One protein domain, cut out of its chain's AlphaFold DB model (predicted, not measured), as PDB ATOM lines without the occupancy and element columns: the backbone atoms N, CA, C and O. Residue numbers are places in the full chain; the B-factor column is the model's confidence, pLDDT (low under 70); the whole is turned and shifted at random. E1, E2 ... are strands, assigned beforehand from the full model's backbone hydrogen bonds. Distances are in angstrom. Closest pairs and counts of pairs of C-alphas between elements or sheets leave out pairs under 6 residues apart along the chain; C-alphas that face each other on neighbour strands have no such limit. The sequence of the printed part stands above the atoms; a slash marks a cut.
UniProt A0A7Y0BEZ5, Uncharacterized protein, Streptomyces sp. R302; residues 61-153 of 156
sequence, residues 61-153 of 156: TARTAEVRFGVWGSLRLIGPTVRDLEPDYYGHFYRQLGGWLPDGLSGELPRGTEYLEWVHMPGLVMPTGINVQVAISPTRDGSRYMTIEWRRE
ATOM      1  N   THR A  61      16.016  41.914  26.738       92.69
ATOM      2  CA  THR A  61      15.911  43.319  26.329       92.69
ATOM      3  C   THR A  61      14.798  43.504  25.309       92.69
ATOM      4  O   THR A  61      14.512  42.621  24.503       92.69
ATOM      5  N   ALA A  62      14.151  44.665  25.339       91.44
ATOM      6  CA  ALA A  62      13.204  45.069  24.308       91.44
ATOM      7  C   ALA A  62      13.350  46.562  24.009       91.44
ATOM      8  O   ALA A  62      13.998  47.307  24.741       91.44
ATOM      9  N   ARG A  63      12.724  47.023  22.921       92.75
ATOM     10  CA  ARG A  63      12.743  48.446  22.555       92.75
ATOM     11  C   ARG A  63      11.921  49.293  23.523       92.75
ATOM     12  O   ARG A  63      12.364  50.367  23.921       92.75
ATOM     13  N   THR A  64      10.729  48.819  23.882       94.31
ATOM     14  CA  THR A  64       9.849  49.473  24.856       94.31
ATOM     15  C   THR A  64       9.038  48.454  25.636       94.31
ATOM     16  O   THR A  64       8.716  47.397  25.096       94.31
ATOM     17  N   ALA A  65       8.663  48.812  26.860       95.25
ATOM     18  CA  ALA A  65       7.723  48.067  27.690       95.25
ATOM     19  C   ALA A  65       6.663  49.023  28.224       95.25
ATOM     20  O   ALA A  65       6.940  50.208  28.424       95.25
ATOM     21  N   GLU A  66       5.466  48.506  28.452       96.31
ATOM     22  CA  GLU A  66       4.416  49.235  29.151       96.31
ATOM     23  C   GLU A  66       4.220  48.607  30.525       96.31
ATOM     24  O   GLU A  66       4.141  47.388  30.660       96.31
ATOM     25  N   VAL A  67       4.196  49.447  31.547       96.06
ATOM     26  CA  VAL A  67       4.090  49.068  32.950       96.06
ATOM     27  C   VAL A  67       2.872  49.766  33.509       96.06
ATOM     28  O   VAL A  67       2.736  50.970  33.316       96.06
ATOM     29  N   ARG A  68       2.018  49.056  34.240       95.44
ATOM     30  CA  ARG A  68       0.884  49.671  34.922       95.44
ATOM     31  C   ARG A  68       0.938  49.438  36.420       95.44
ATOM     32  O   ARG A  68       1.009  48.300  36.884       95.44
ATOM     33  N   PHE A  69       0.854  50.534  37.159       94.69
ATOM     34  CA  PHE A  69       0.709  50.537  38.608       94.69
ATOM     35  C   PHE A  69      -0.725  50.897  38.983       94.69
ATOM     36  O   PHE A  69      -1.361  51.693  38.289       94.69
ATOM     37  N   GLY A  70      -1.212  50.366  40.104       89.25
ATOM     38  CA  GLY A  70      -2.602  50.579  40.520       89.25
ATOM     39  C   GLY A  70      -2.958  52.052  40.745       89.25
ATOM     40  O   GLY A  70      -4.005  52.513  40.302       89.25
ATOM     41  N   VAL A  71      -2.067  52.813  41.389       88.81
ATOM     42  CA  VAL A  71      -2.294  54.238  41.699       88.81
ATOM     43  C   VAL A  71      -1.802  55.158  40.577       88.81
ATOM     44  O   VAL A  71      -2.438  56.162  40.272       88.81
ATOM     45  N   TRP A  72      -0.682  54.809  39.941       86.81
ATOM     46  CA  TRP A  72       0.022  55.698  39.006       86.81
ATOM     47  C   TRP A  72      -0.401  55.531  37.544       86.81
ATOM     48  O   TRP A  72      -0.003  56.323  36.690       86.81
ATOM     49  N   GLY A  73      -1.203  54.509  37.237       90.50
ATOM     50  CA  GLY A  73      -1.618  54.200  35.877       90.50
ATOM     51  C   GLY A  73      -0.482  53.624  35.029       90.50
ATOM     52  O   GLY A  73       0.431  52.970  35.540       90.50
ATOM     53  N   SER A  74      -0.584  53.816  33.711       93.06
ATOM     54  CA  SER A  74       0.352  53.252  32.734       93.06
ATOM     55  C   SER A  74       1.549  54.173  32.484       93.06
ATOM     56  O   SER A  74       1.397  55.359  32.199       93.06
ATOM     57  N   LEU A  75       2.746  53.593  32.506       93.38
ATOM     58  CA  LEU A  75       4.023  54.216  32.182       93.38
ATOM     59  C   LEU A  75       4.737  53.405  31.103       93.38
ATOM     60  O   LEU A  75       4.732  52.175  31.106       93.38
ATOM     61  N   ARG A  76       5.401  54.104  30.184       94.81
ATOM     62  CA  ARG A  76       6.198  53.476  29.131       94.81
ATOM     63  C   ARG A  76       7.679  53.548  29.476       94.81
ATOM     64  O   ARG A  76       8.188  54.636  29.714       94.81
ATOM     65  N   LEU A  77       8.370  52.414  29.435       95.62
ATOM     66  CA  LEU A  77       9.823  52.327  29.574       95.62
ATOM     67  C   LEU A  77      10.492  52.213  28.199       95.62
ATOM     68  O   LEU A  77      10.014  51.484  27.325       95.62
ATOM     69  N   ILE A  78      11.613  52.913  28.021       95.56
ATOM     70  CA  ILE A  78      12.456  52.921  26.819       95.56
ATOM     71  C   ILE A  78      13.716  52.096  27.089       95.56
ATOM     72  O   ILE A  78      14.354  52.243  28.131       95.56
ATOM     73  N   GLY A  79      14.069  51.216  26.150       94.31
ATOM     74  CA  GLY A  79      15.172  50.268  26.317       94.31
ATOM     75  C   GLY A  79      15.047  49.384  27.567       94.31
ATOM     76  O   GLY A  79      16.036  49.246  28.289       94.31
ATOM     77  N   PRO A  80      13.856  48.833  27.886       96.25
ATOM     78  CA  PRO A  80      13.688  47.983  29.052       96.25
ATOM     79  C   PRO A  80      14.604  46.759  29.002       96.25
ATOM     80  O   PRO A  80      14.778  46.122  27.960       96.25
ATOM     81  N   THR A  81      15.135  46.408  30.165       96.44
ATOM     82  CA  THR A  81      15.986  45.245  30.389       96.44
ATOM     83  C   THR A  81      15.495  44.499  31.622       96.44
ATOM     84  O   THR A  81      15.361  45.092  32.692       96.44
ATOM     85  N   VAL A  82      15.248  43.200  31.485       95.31
ATOM     86  CA  VAL A  82      14.911  42.304  32.588       95.31
ATOM     87  C   VAL A  82      16.103  41.414  32.891       95.31
ATOM     88  O   VAL A  82      16.619  40.733  32.008       95.31
ATOM     89  N   ARG A  83      16.534  41.407  34.150       93.62
ATOM     90  CA  ARG A  83      17.647  40.584  34.622       93.62
ATOM     91  C   ARG A  83      17.330  39.945  35.960       93.62
ATOM     92  O   ARG A  83      16.619  40.524  36.782       93.62
ATOM     93  N   ASP A  84      17.889  38.765  36.170       91.56
ATOM     94  CA  ASP A  84      17.939  38.160  37.494       91.56
ATOM     95  C   ASP A  84      19.029  38.858  38.314       91.56
ATOM     96  O   ASP A  84      20.095  39.195  37.794       91.56
ATOM     97  N   LEU A  85      18.726  39.135  39.579       89.50
ATOM     98  CA  LEU A  85      19.678  39.703  40.526       89.50
ATOM     99  C   LEU A  85      20.353  38.583  41.319       89.50
ATOM    100  O   LEU A  85      19.798  37.489  41.475       89.50
ATOM    101  N   GLU A  86      21.542  38.877  41.839       87.81
ATOM    102  CA  GLU A  86      22.203  37.993  42.795       87.81
ATOM    103  C   GLU A  86      21.331  37.815  44.049       87.81
ATOM    104  O   GLU A  86      20.571  38.725  44.407       87.81
ATOM    105  N   PRO A  87      21.398  36.646  44.712       87.81
ATOM    106  CA  PRO A  87      20.682  36.438  45.957       87.81
ATOM    107  C   PRO A  87      21.112  37.474  46.994       87.81
ATOM    108  O   PRO A  87      22.299  37.783  47.114       87.81
ATOM    109  N   ASP A  88      20.162  37.975  47.777       87.06
ATOM    110  CA  ASP A  88      20.510  38.815  48.918       87.06
ATOM    111  C   ASP A  88      21.219  38.001  50.018       87.06
ATOM    112  O   ASP A  88      21.336  36.773  49.960       87.06
ATOM    113  N   TYR A  89      21.669  38.694  51.066       85.69
ATOM    114  CA  TYR A  89      22.301  38.072  52.233       85.69
ATOM    115  C   TYR A  89      21.437  36.968  52.885       85.69
ATOM    116  O   TYR A  89      21.970  36.048  53.503       85.69
ATOM    117  N   TYR A  90      20.109  37.018  52.722       87.50
ATOM    118  CA  TYR A  90      19.156  36.037  53.251       87.50
ATOM    119  C   TYR A  90      18.832  34.908  52.252       87.50
ATOM    120  O   TYR A  90      17.989  34.046  52.521       87.50
ATOM    121  N   GLY A  91      19.502  34.881  51.096       85.69
ATOM    122  CA  GLY A  91      19.295  33.896  50.040       85.69
ATOM    123  C   GLY A  91      17.958  34.052  49.312       85.69
ATOM    124  O   GLY A  91      17.419  33.061  48.802       85.69
ATOM    125  N   HIS A  92      17.377  35.254  49.304       87.69
ATOM    126  CA  HIS A  92      16.219  35.588  48.482       87.69
ATOM    127  C   HIS A  92      16.662  35.998  47.084       87.69
ATOM    128  O   HIS A  92      17.600  36.768  46.909       87.69
ATOM    129  N   PHE A  93      15.954  35.479  46.086       89.06
ATOM    130  CA  PHE A  93      16.220  35.752  44.684       89.06
ATOM    131  C   PHE A  93      15.265  36.830  44.201       89.06
ATOM    132  O   PHE A  93      14.064  36.774  44.479       89.06
ATOM    133  N   TYR A  94      15.791  37.770  43.427       92.06
ATOM    134  CA  TYR A  94      15.011  38.858  42.862       92.06
ATOM    135  C   TYR A  94      15.192  38.914  41.354       92.06
ATOM    136  O   TYR A  94      16.166  38.413  40.789       92.06
ATOM    137  N   ARG A  95      14.222  39.538  40.702       94.00
ATOM    138  CA  ARG A  95      14.294  39.923  39.303       94.00
ATOM    139  C   ARG A  95      14.021  41.415  39.215       94.00
ATOM    140  O   ARG A  95      13.200  41.944  39.960       94.00
ATOM    141  N   GLN A  96      14.738  42.074  38.317       95.75
ATOM    142  CA  GLN A  96      14.643  43.506  38.097       95.75
ATOM    143  C   GLN A  96      14.258  43.771  36.648       95.75
ATOM    144  O   GLN A  96      14.904  43.263  35.733       95.75
ATOM    145  N   LEU A  97      13.251  44.613  36.455       96.94
ATOM    146  CA  LEU A  97      12.989  45.327  35.214       96.94
ATOM    147  C   LEU A  97      13.548  46.740  35.365       96.94
ATOM    148  O   LEU A  97      13.115  47.488  36.234       96.94
ATOM    149  N   GLY A  98      14.504  47.108  34.523       96.56
ATOM    150  CA  GLY A  98      15.005  48.474  34.432       96.56
ATOM    151  C   GLY A  98      14.680  49.089  33.078       96.56
ATOM    152  O   GLY A  98      14.619  48.368  32.088       96.56
ATOM    153  N   GLY A  99      14.478  50.401  33.015       96.19
ATOM    154  CA  GLY A  99      14.302  51.112  31.751       96.19
ATOM    155  C   GLY A  99      14.297  52.628  31.914       96.19
ATOM    156  O   GLY A  99      14.076  53.157  33.003       96.19
ATOM    157  N   TRP A 100      14.538  53.334  30.813       96.00
ATOM    158  CA  TRP A 100      14.521  54.792  30.787       96.00
ATOM    159  C   TRP A 100      13.091  55.316  30.735       96.00
ATOM    160  O   TRP A 100      12.254  54.801  29.991       96.00
ATOM    161  N   LEU A 101      12.817  56.360  31.509       94.12
ATOM    162  CA  LEU A 101      11.571  57.104  31.397       94.12
ATOM    163  C   LEU A 101      11.638  58.062  30.197       94.12
ATOM    164  O   LEU A 101      12.718  58.574  29.904       94.12
ATOM    165  N   PRO A 102      10.510  58.341  29.520       89.88
ATOM    166  CA  PRO A 102      10.477  59.293  28.422       89.88
ATOM    167  C   PRO A 102      10.836  60.706  28.886       89.88
ATOM    168  O   PRO A 102      10.459  61.142  29.985       89.88
ATOM    169  N   ASP A 103      11.502  61.441  28.005       84.69
ATOM    170  CA  ASP A 103      11.755  62.863  28.200       84.69
ATOM    171  C   ASP A 103      10.429  63.629  28.281       84.69
ATOM    172  O   ASP A 103       9.448  63.300  27.613       84.69
ATOM    173  N   GLY A 104      10.374  64.640  29.148       77.88
ATOM    174  CA  GLY A 104       9.165  65.444  29.348       77.88
ATOM    175  C   GLY A 104       8.084  64.803  30.227       77.88
ATOM    176  O   GLY A 104       7.074  65.451  30.485       77.88
ATOM    177  N   LEU A 105       8.286  63.583  30.748       81.62
ATOM    178  CA  LEU A 105       7.386  63.000  31.749       81.62
ATOM    179  C   LEU A 105       7.446  63.823  33.052       81.62
ATOM    180  O   LEU A 105       8.369  63.670  33.858       81.62
ATOM    181  N   SER A 106       6.495  64.728  33.248       71.81
ATOM    182  CA  SER A 106       6.389  65.585  34.432       71.81
ATOM    183  C   SER A 106       5.369  65.033  35.424       71.81
ATOM    184  O   SER A 106       4.307  64.575  35.012       71.81
ATOM    185  N   GLY A 107       5.661  65.137  36.718       78.88
ATOM    186  CA  GLY A 107       4.757  64.719  37.790       78.88
ATOM    187  C   GLY A 107       5.456  63.877  38.848       78.88
ATOM    188  O   GLY A 107       6.644  63.559  38.729       78.88
ATOM    189  N   GLU A 108       4.707  63.537  39.891       83.81
ATOM    190  CA  GLU A 108       5.128  62.503  40.828       83.81
ATOM    191  C   GLU A 108       5.167  61.147  40.112       83.81
ATOM    192  O   GLU A 108       4.390  60.878  39.195       83.81
ATOM    193  N   LEU A 109       6.127  60.313  40.499       90.50
ATOM    194  CA  LEU A 109       6.374  59.010  39.894       90.50
ATOM    195  C   LEU A 109       6.386  57.948  40.995       90.50
ATOM    196  O   LEU A 109       6.810  58.274  42.108       90.50
ATOM    197  N   PRO A 110       6.013  56.693  40.677       90.94
ATOM    198  CA  PRO A 110       6.026  55.597  41.641       90.94
ATOM    199  C   PRO A 110       7.408  55.435  42.267       90.94
ATOM    200  O   PRO A 110       8.426  55.440  41.563       90.94
ATOM    201  N   ARG A 111       7.448  55.303  43.595       93.06
ATOM    202  CA  ARG A 111       8.678  55.146  44.382       93.06
ATOM    203  C   ARG A 111       8.390  54.349  45.644       93.06
ATOM    204  O   ARG A 111       7.387  54.571  46.307       93.06
ATOM    205  N   GLY A 112       9.338  53.509  46.044       94.94
ATOM    206  CA  GLY A 112       9.160  52.651  47.210       94.94
ATOM    207  C   GLY A 112       8.355  51.403  46.862       94.94
ATOM    208  O   GLY A 112       8.476  50.875  45.758       94.94
ATOM    209  N   THR A 113       7.558  50.924  47.811       96.00
ATOM    210  CA  THR A 113       6.701  49.754  47.607       96.00
ATOM    211  C   THR A 113       5.447  50.149  46.840       96.00
ATOM    212  O   THR A 113       4.655  50.952  47.326       96.00
ATOM    213  N   GLU A 114       5.237  49.541  45.679       96.00
ATOM    214  CA  GLU A 114       4.115  49.830  44.786       96.00
ATOM    215  C   GLU A 114       3.397  48.549  44.367       96.00
ATOM    216  O   GLU A 114       3.994  47.471  44.323       96.00
ATOM    217  N   TYR A 115       2.116  48.663  44.013       95.25
ATOM    218  CA  TYR A 115       1.354  47.547  43.455       95.25
ATOM    219  C   TYR A 115       1.410  47.570  41.926       95.25
ATOM    220  O   TYR A 115       0.873  48.475  41.277       95.25
ATOM    221  N   LEU A 116       2.066  46.561  41.359       95.31
ATOM    222  CA  LEU A 116       2.170  46.333  39.925       95.31
ATOM    223  C   LEU A 116       0.961  45.527  39.453       95.31
ATOM    224  O   LEU A 116       0.822  44.349  39.788       95.31
ATOM    225  N   GLU A 117       0.118  46.137  38.625       96.25
ATOM    226  CA  GLU A 117      -1.010  45.433  38.015       96.25
ATOM    227  C   GLU A 117      -0.506  44.499  36.918       96.25
ATOM    228  O   GLU A 117      -0.767  43.297  36.953       96.25
ATOM    229  N   TRP A 118       0.269  45.034  35.973       95.62
ATOM    230  CA  TRP A 118       0.861  44.252  34.894       95.62
ATOM    231  C   TRP A 118       2.047  44.954  34.242       95.62
ATOM    232  O   TRP A 118       2.224  46.171  34.330       95.62
ATOM    233  N   VAL A 119       2.843  44.157  33.529       96.06
ATOM    234  CA  VAL A 119       3.864  44.639  32.600       96.06
ATOM    235  C   VAL A 119       3.709  43.917  31.277       96.06
ATOM    236  O   VAL A 119       3.691  42.689  31.224       96.06
ATOM    237  N   HIS A 120       3.666  44.686  30.199       94.88
ATOM    238  CA  HIS A 120       3.761  44.172  28.850       94.88
ATOM    239  C   HIS A 120       5.199  44.323  28.341       94.88
ATOM    240  O   HIS A 120       5.635  45.412  27.951       94.88
ATOM    241  N   MET A 121       5.935  43.209  28.359       92.62
ATOM    242  CA  MET A 121       7.294  43.090  27.831       92.62
ATOM    243  C   MET A 121       7.278  42.152  26.613       92.62
ATOM    244  O   MET A 121       6.968  40.970  26.764       92.62
ATOM    245  N   PRO A 122       7.612  42.631  25.402       88.75
ATOM    246  CA  PRO A 122       7.634  41.778  24.218       88.75
ATOM    247  C   PRO A 122       8.547  40.559  24.401       88.75
ATOM    248  O   PRO A 122       9.711  40.693  24.784       88.75
ATOM    249  N   GLY A 123       8.012  39.369  24.121       87.19
ATOM    250  CA  GLY A 123       8.758  38.109  24.185       87.19
ATOM    251  C   GLY A 123       9.051  37.588  25.595       87.19
ATOM    252  O   GLY A 123       9.774  36.604  25.714       87.19
ATOM    253  N   LEU A 124       8.507  38.204  26.654       88.69
ATOM    254  CA  LEU A 124       8.710  37.747  28.028       88.69
ATOM    255  C   LEU A 124       7.419  37.811  28.845       88.69
ATOM    256  O   LEU A 124       6.766  38.847  28.933       88.69
ATOM    257  N   VAL A 125       7.081  36.698  29.494       88.44
ATOM    258  CA  VAL A 125       5.970  36.650  30.449       88.44
ATOM    259  C   VAL A 125       6.402  37.324  31.747       88.44
ATOM    260  O   VAL A 125       7.372  36.908  32.384       88.44
ATOM    261  N   MET A 126       5.664  38.358  32.136       91.62
ATOM    262  CA  MET A 126       5.909  39.138  33.346       91.62
ATOM    263  C   MET A 126       4.900  38.770  34.438       91.62
ATOM    264  O   MET A 126       3.778  38.372  34.117       91.62
ATOM    265  N   PRO A 127       5.266  38.898  35.726       90.00
ATOM    266  CA  PRO A 127       4.300  38.751  36.806       90.00
ATOM    267  C   PRO A 127       3.255  39.875  36.770       90.00
ATOM    268  O   PRO A 127       3.509  40.977  36.279       90.00
ATOM    269  N   THR A 128       2.090  39.592  37.339       92.88
ATOM    270  CA  THR A 128       0.949  40.511  37.416       92.88
ATOM    271  C   THR A 128       0.354  40.481  38.816       92.88
ATOM    272  O   THR A 128       0.332  39.423  39.444       92.88
ATOM    273  N   GLY A 129      -0.171  41.611  39.279       93.94
ATOM    274  CA  GLY A 129      -0.872  41.717  40.557       93.94
ATOM    275  C   GLY A 129       0.013  41.491  41.785       93.94
ATOM    276  O   GLY A 129      -0.413  40.828  42.731       93.94
ATOM    277  N   ILE A 130       1.243  42.014  41.771       93.88
ATOM    278  CA  ILE A 130       2.241  41.816  42.833       93.88
ATOM    279  C   ILE A 130       2.730  43.141  43.421       93.88
ATOM    280  O   ILE A 130       2.727  44.173  42.755       93.88
ATOM    281  N   ASN A 131       3.219  43.095  44.661       94.94
ATOM    282  CA  ASN A 131       3.979  44.207  45.226       94.94
ATOM    283  C   ASN A 131       5.407  44.194  44.678       94.94
ATOM    284  O   ASN A 131       6.055  43.145  44.635       94.94
ATOM    285  N   VAL A 132       5.890  45.368  44.294       96.38
ATOM    286  CA  VAL A 132       7.221  45.583  43.730       96.38
ATOM    287  C   VAL A 132       7.912  46.737  44.434       96.38
ATOM    288  O   VAL A 132       7.260  47.633  44.968       96.38
ATOM    289  N   GLN A 133       9.238  46.727  44.415       97.31
ATOM    290  CA  GLN A 133      10.043  47.856  44.855       97.31
ATOM    291  C   GLN A 133      10.423  48.701  43.640       97.31
ATOM    292  O   GLN A 133      11.033  48.197  42.697       97.31
ATOM    293  N   VAL A 134      10.079  49.986  43.665       97.12
ATOM    294  CA  VAL A 134      10.369  50.939  42.593       97.12
ATOM    295  C   VAL A 134      11.402  51.952  43.062       97.12
ATOM    296  O   VAL A 134      11.237  52.606  44.094       97.12
ATOM    297  N   ALA A 135      12.459  52.124  42.276       96.56
ATOM    298  CA  ALA A 135      13.426  53.194  42.460       96.56
ATOM    299  C   ALA A 135      13.640  53.952  41.149       96.56
ATOM    300  O   ALA A 135      13.505  53.406  40.055       96.56
ATOM    301  N   ILE A 136      13.950  55.242  41.267       95.00
ATOM    302  CA  ILE A 136      14.205  56.111  40.121       95.00
ATOM    303  C   ILE A 136      15.504  56.855  40.372       95.00
ATOM    304  O   ILE A 136      15.606  57.634  41.322       95.00
ATOM    305  N   SER A 137      16.466  56.638  39.488       93.44
ATOM    306  CA  SER A 137      17.789  57.243  39.549       93.44
ATOM    307  C   SER A 137      17.925  58.283  38.436       93.44
ATOM    308  O   SER A 137      17.809  57.927  37.259       93.44
ATOM    309  N   PRO A 138      18.145  59.568  38.766       90.81
ATOM    310  CA  PRO A 138      18.464  60.576  37.766       90.81
ATOM    311  C   PRO A 138      19.909  60.408  37.280       90.81
ATOM    312  O   PRO A 138      20.808  60.084  38.059       90.81
ATOM    313  N   THR A 139      20.144  60.669  36.000       86.81
ATOM    314  CA  THR A 139      21.482  60.762  35.409       86.81
ATOM    315  C   THR A 139      21.914  62.214  35.229       86.81
ATOM    316  O   THR A 139      21.132  63.153  35.372       86.81
ATOM    317  N   ARG A 140      23.207  62.418  34.943       82.75
ATOM    318  CA  ARG A 140      23.823  63.752  34.835       82.75
ATOM    319  C   ARG A 140      23.219  64.619  33.720       82.75
ATOM    320  O   ARG A 140      23.253  65.838  33.823       82.75
ATOM    321  N   ASP A 141      22.701  63.991  32.673       86.94
ATOM    322  CA  ASP A 141      22.014  64.616  31.535       86.94
ATOM    323  C   ASP A 141      20.533  64.941  31.816       86.94
ATOM    324  O   ASP A 141      19.867  65.521  30.966       86.94
ATOM    325  N   GLY A 142      20.013  64.600  33.001       84.94
ATOM    326  CA  GLY A 142      18.611  64.806  33.374       84.94
ATOM    327  C   GLY A 142      17.679  63.656  32.980       84.94
ATOM    328  O   GLY A 142      16.516  63.656  33.398       84.94
ATOM    329  N   SER A 143      18.181  62.651  32.254       89.12
ATOM    330  CA  SER A 143      17.445  61.415  31.992       89.12
ATOM    331  C   SER A 143      17.161  60.683  33.312       89.12
ATOM    332  O   SER A 143      17.824  60.879  34.336       89.12
ATOM    333  N   ARG A 144      16.113  59.859  33.340       93.56
ATOM    334  CA  ARG A 144      15.706  59.132  34.552       93.56
ATOM    335  C   ARG A 144      15.587  57.655  34.242       93.56
ATOM    336  O   ARG A 144      14.842  57.270  33.343       93.56
ATOM    337  N   TYR A 145      16.298  56.840  35.010       94.75
ATOM    338  CA  TYR A 145      16.224  55.391  34.927       94.75
ATOM    339  C   TYR A 145      15.332  54.865  36.045       94.75
ATOM    340  O   TYR A 145      15.571  55.161  37.215       94.75
ATOM    341  N   MET A 146      14.302  54.106  35.690       96.62
ATOM    342  CA  MET A 146      13.418  53.438  36.639       96.62
ATOM    343  C   MET A 146      13.840  51.977  36.780       96.62
ATOM    344  O   MET A 146      14.053  51.296  35.777       96.62
ATOM    345  N   THR A 147      13.918  51.488  38.014       97.44
ATOM    346  CA  THR A 147      14.055  50.067  38.343       97.44
ATOM    347  C   THR A 147      12.828  49.591  39.104       97.44
ATOM    348  O   THR A 147      12.329  50.277  39.991       97.44
ATOM    349  N   ILE A 148      12.343  48.411  38.735       97.44
ATOM    350  CA  ILE A 148      11.196  47.731  39.327       97.44
ATOM    351  C   ILE A 148      11.666  46.333  39.705       97.44
ATOM    352  O   ILE A 148      12.048  45.548  38.836       97.44
ATOM    353  N   GLU A 149      11.656  46.026  40.993       96.38
ATOM    354  CA  GLU A 149      12.192  44.788  41.545       96.38
ATOM    355  C   GLU A 149      11.101  43.975  42.225       96.38
ATOM    356  O   GLU A 149      10.247  44.508  42.934       96.38
ATOM    357  N   TRP A 150      11.144  42.662  42.026       94.94
ATOM    358  CA  TRP A 150      10.260  41.732  42.709       94.94
ATOM    359  C   TRP A 150      10.997  40.464  43.093       94.94
ATOM    360  O   TRP A 150      11.975  40.050  42.464       94.94
ATOM    361  N   ARG A 151      10.493  39.827  44.145       91.31
ATOM    362  CA  ARG A 151      10.989  38.532  44.592       91.31
ATOM    363  C   ARG A 151      10.578  37.452  43.596       91.31
ATOM    364  O   ARG A 151       9.434  37.423  43.144       91.31
ATOM    365  N   ARG A 152      11.495  36.537  43.296       86.25
ATOM    366  CA  ARG A 152      11.222  35.334  42.508       86.25
ATOM    367  C   ARG A 152      11.413  34.072  43.341       86.25
ATOM    368  O   ARG A 152      12.085  34.076  44.375       86.25
ATOM    369  N   GLU A 153      10.808  32.988  42.873       77.44
ATOM    370  CA  GLU A 153      11.072  31.659  43.414       77.44
ATOM    371  C   GLU A 153      12.522  31.245  43.147       77.44
ATOM    372  O   GLU A 153      13.186  31.774  42.250       77.44
TER     373      GLU A 153
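Overview. This is residues 61 to 153 of the 156 residues of an uncharacterized protein of Streptomyces sp. R302 (UniProt A0A7Y0BEZ5). This is a closed barrel of six strands, E1 to E6, in which E2 and E4 bend sharply and each pairs with one neighbour before its bend and with another after it. A long link, residues 101 to 111, runs from E3 to E4, on opposite sides of the ring. The printed part has 93 residues, with no named helix and six named strands, E1 to E6 in order along the chain; the class is all strand. Round the ring run E1, E2, E3, E6, E5, E4 and back to E1, with antiparallel neighbours throughout. The whole is compact, with a radius of gyration of the C-alphas of 12.9 A, and spans 38 by 27 by 25 A.

Arrangement. E1, residues 64 to 69, and E2, residues 73 to 84, form a hairpin, antiparallel at 116 degrees, with N 67 and O 75 2.8 A apart. E2 bends by 91 degrees at residue 78 and is staggered, pairing with E1 over residues 73 to 78 and with E3, residues 93 to 100, over residues 78 to 84. E2 and E3 are a hairpin too, with N 81 and O 98 2.8 A apart. E1, E2 and E3 form a meander, each strand the antiparallel neighbour of the one before. E4, residues 112 to 120, E5, residues 130 to 138, and E6, residues 144 to 152, form another. E4 bends by 73 degrees at residue 117. The hairpin of E4 and E5 has N 114 and O 132 2.9 A apart; that of E5 and E6, at 152 degrees, has N 147 and O 135 2.8 A apart. E3 and E6 are antiparallel at 159 degrees, with N 97 and O 148 2.8 A apart. E4 and E1 close the ring: the C-alphas of Val 119 and Val 67 face each other at 4.4 A, and N 120 and O 66 are 2.8 A apart. E1 E2 E3 E4 and E3 E4 E5 E6 are each a Greek key, four strands in a row of which three are a meander and the first is the antiparallel neighbour of the fourth. E3 and E4 are apart, as are E1 and E5, E1 and E6, and E2 and E5.

Along the chain. E1 begins at C-alpha 64, (9.849, 49.473, 24.856), and is 16.5 A long. E2 measures 25.3 A, E3 23.6 A, E4 20.9 A and E5 25.3 A. E6 measures 25.5 A and ends at C-alpha 152, (11.222, 35.334, 42.508).

Size, cuts and confidence. The C-alphas farthest apart, those of Tyr 90 and Gly 104, are 39.2 A apart. The link from E3 to E4 is long. The printed part has no cut; its mean pLDDT is 91.6, and no printed residue is under 70.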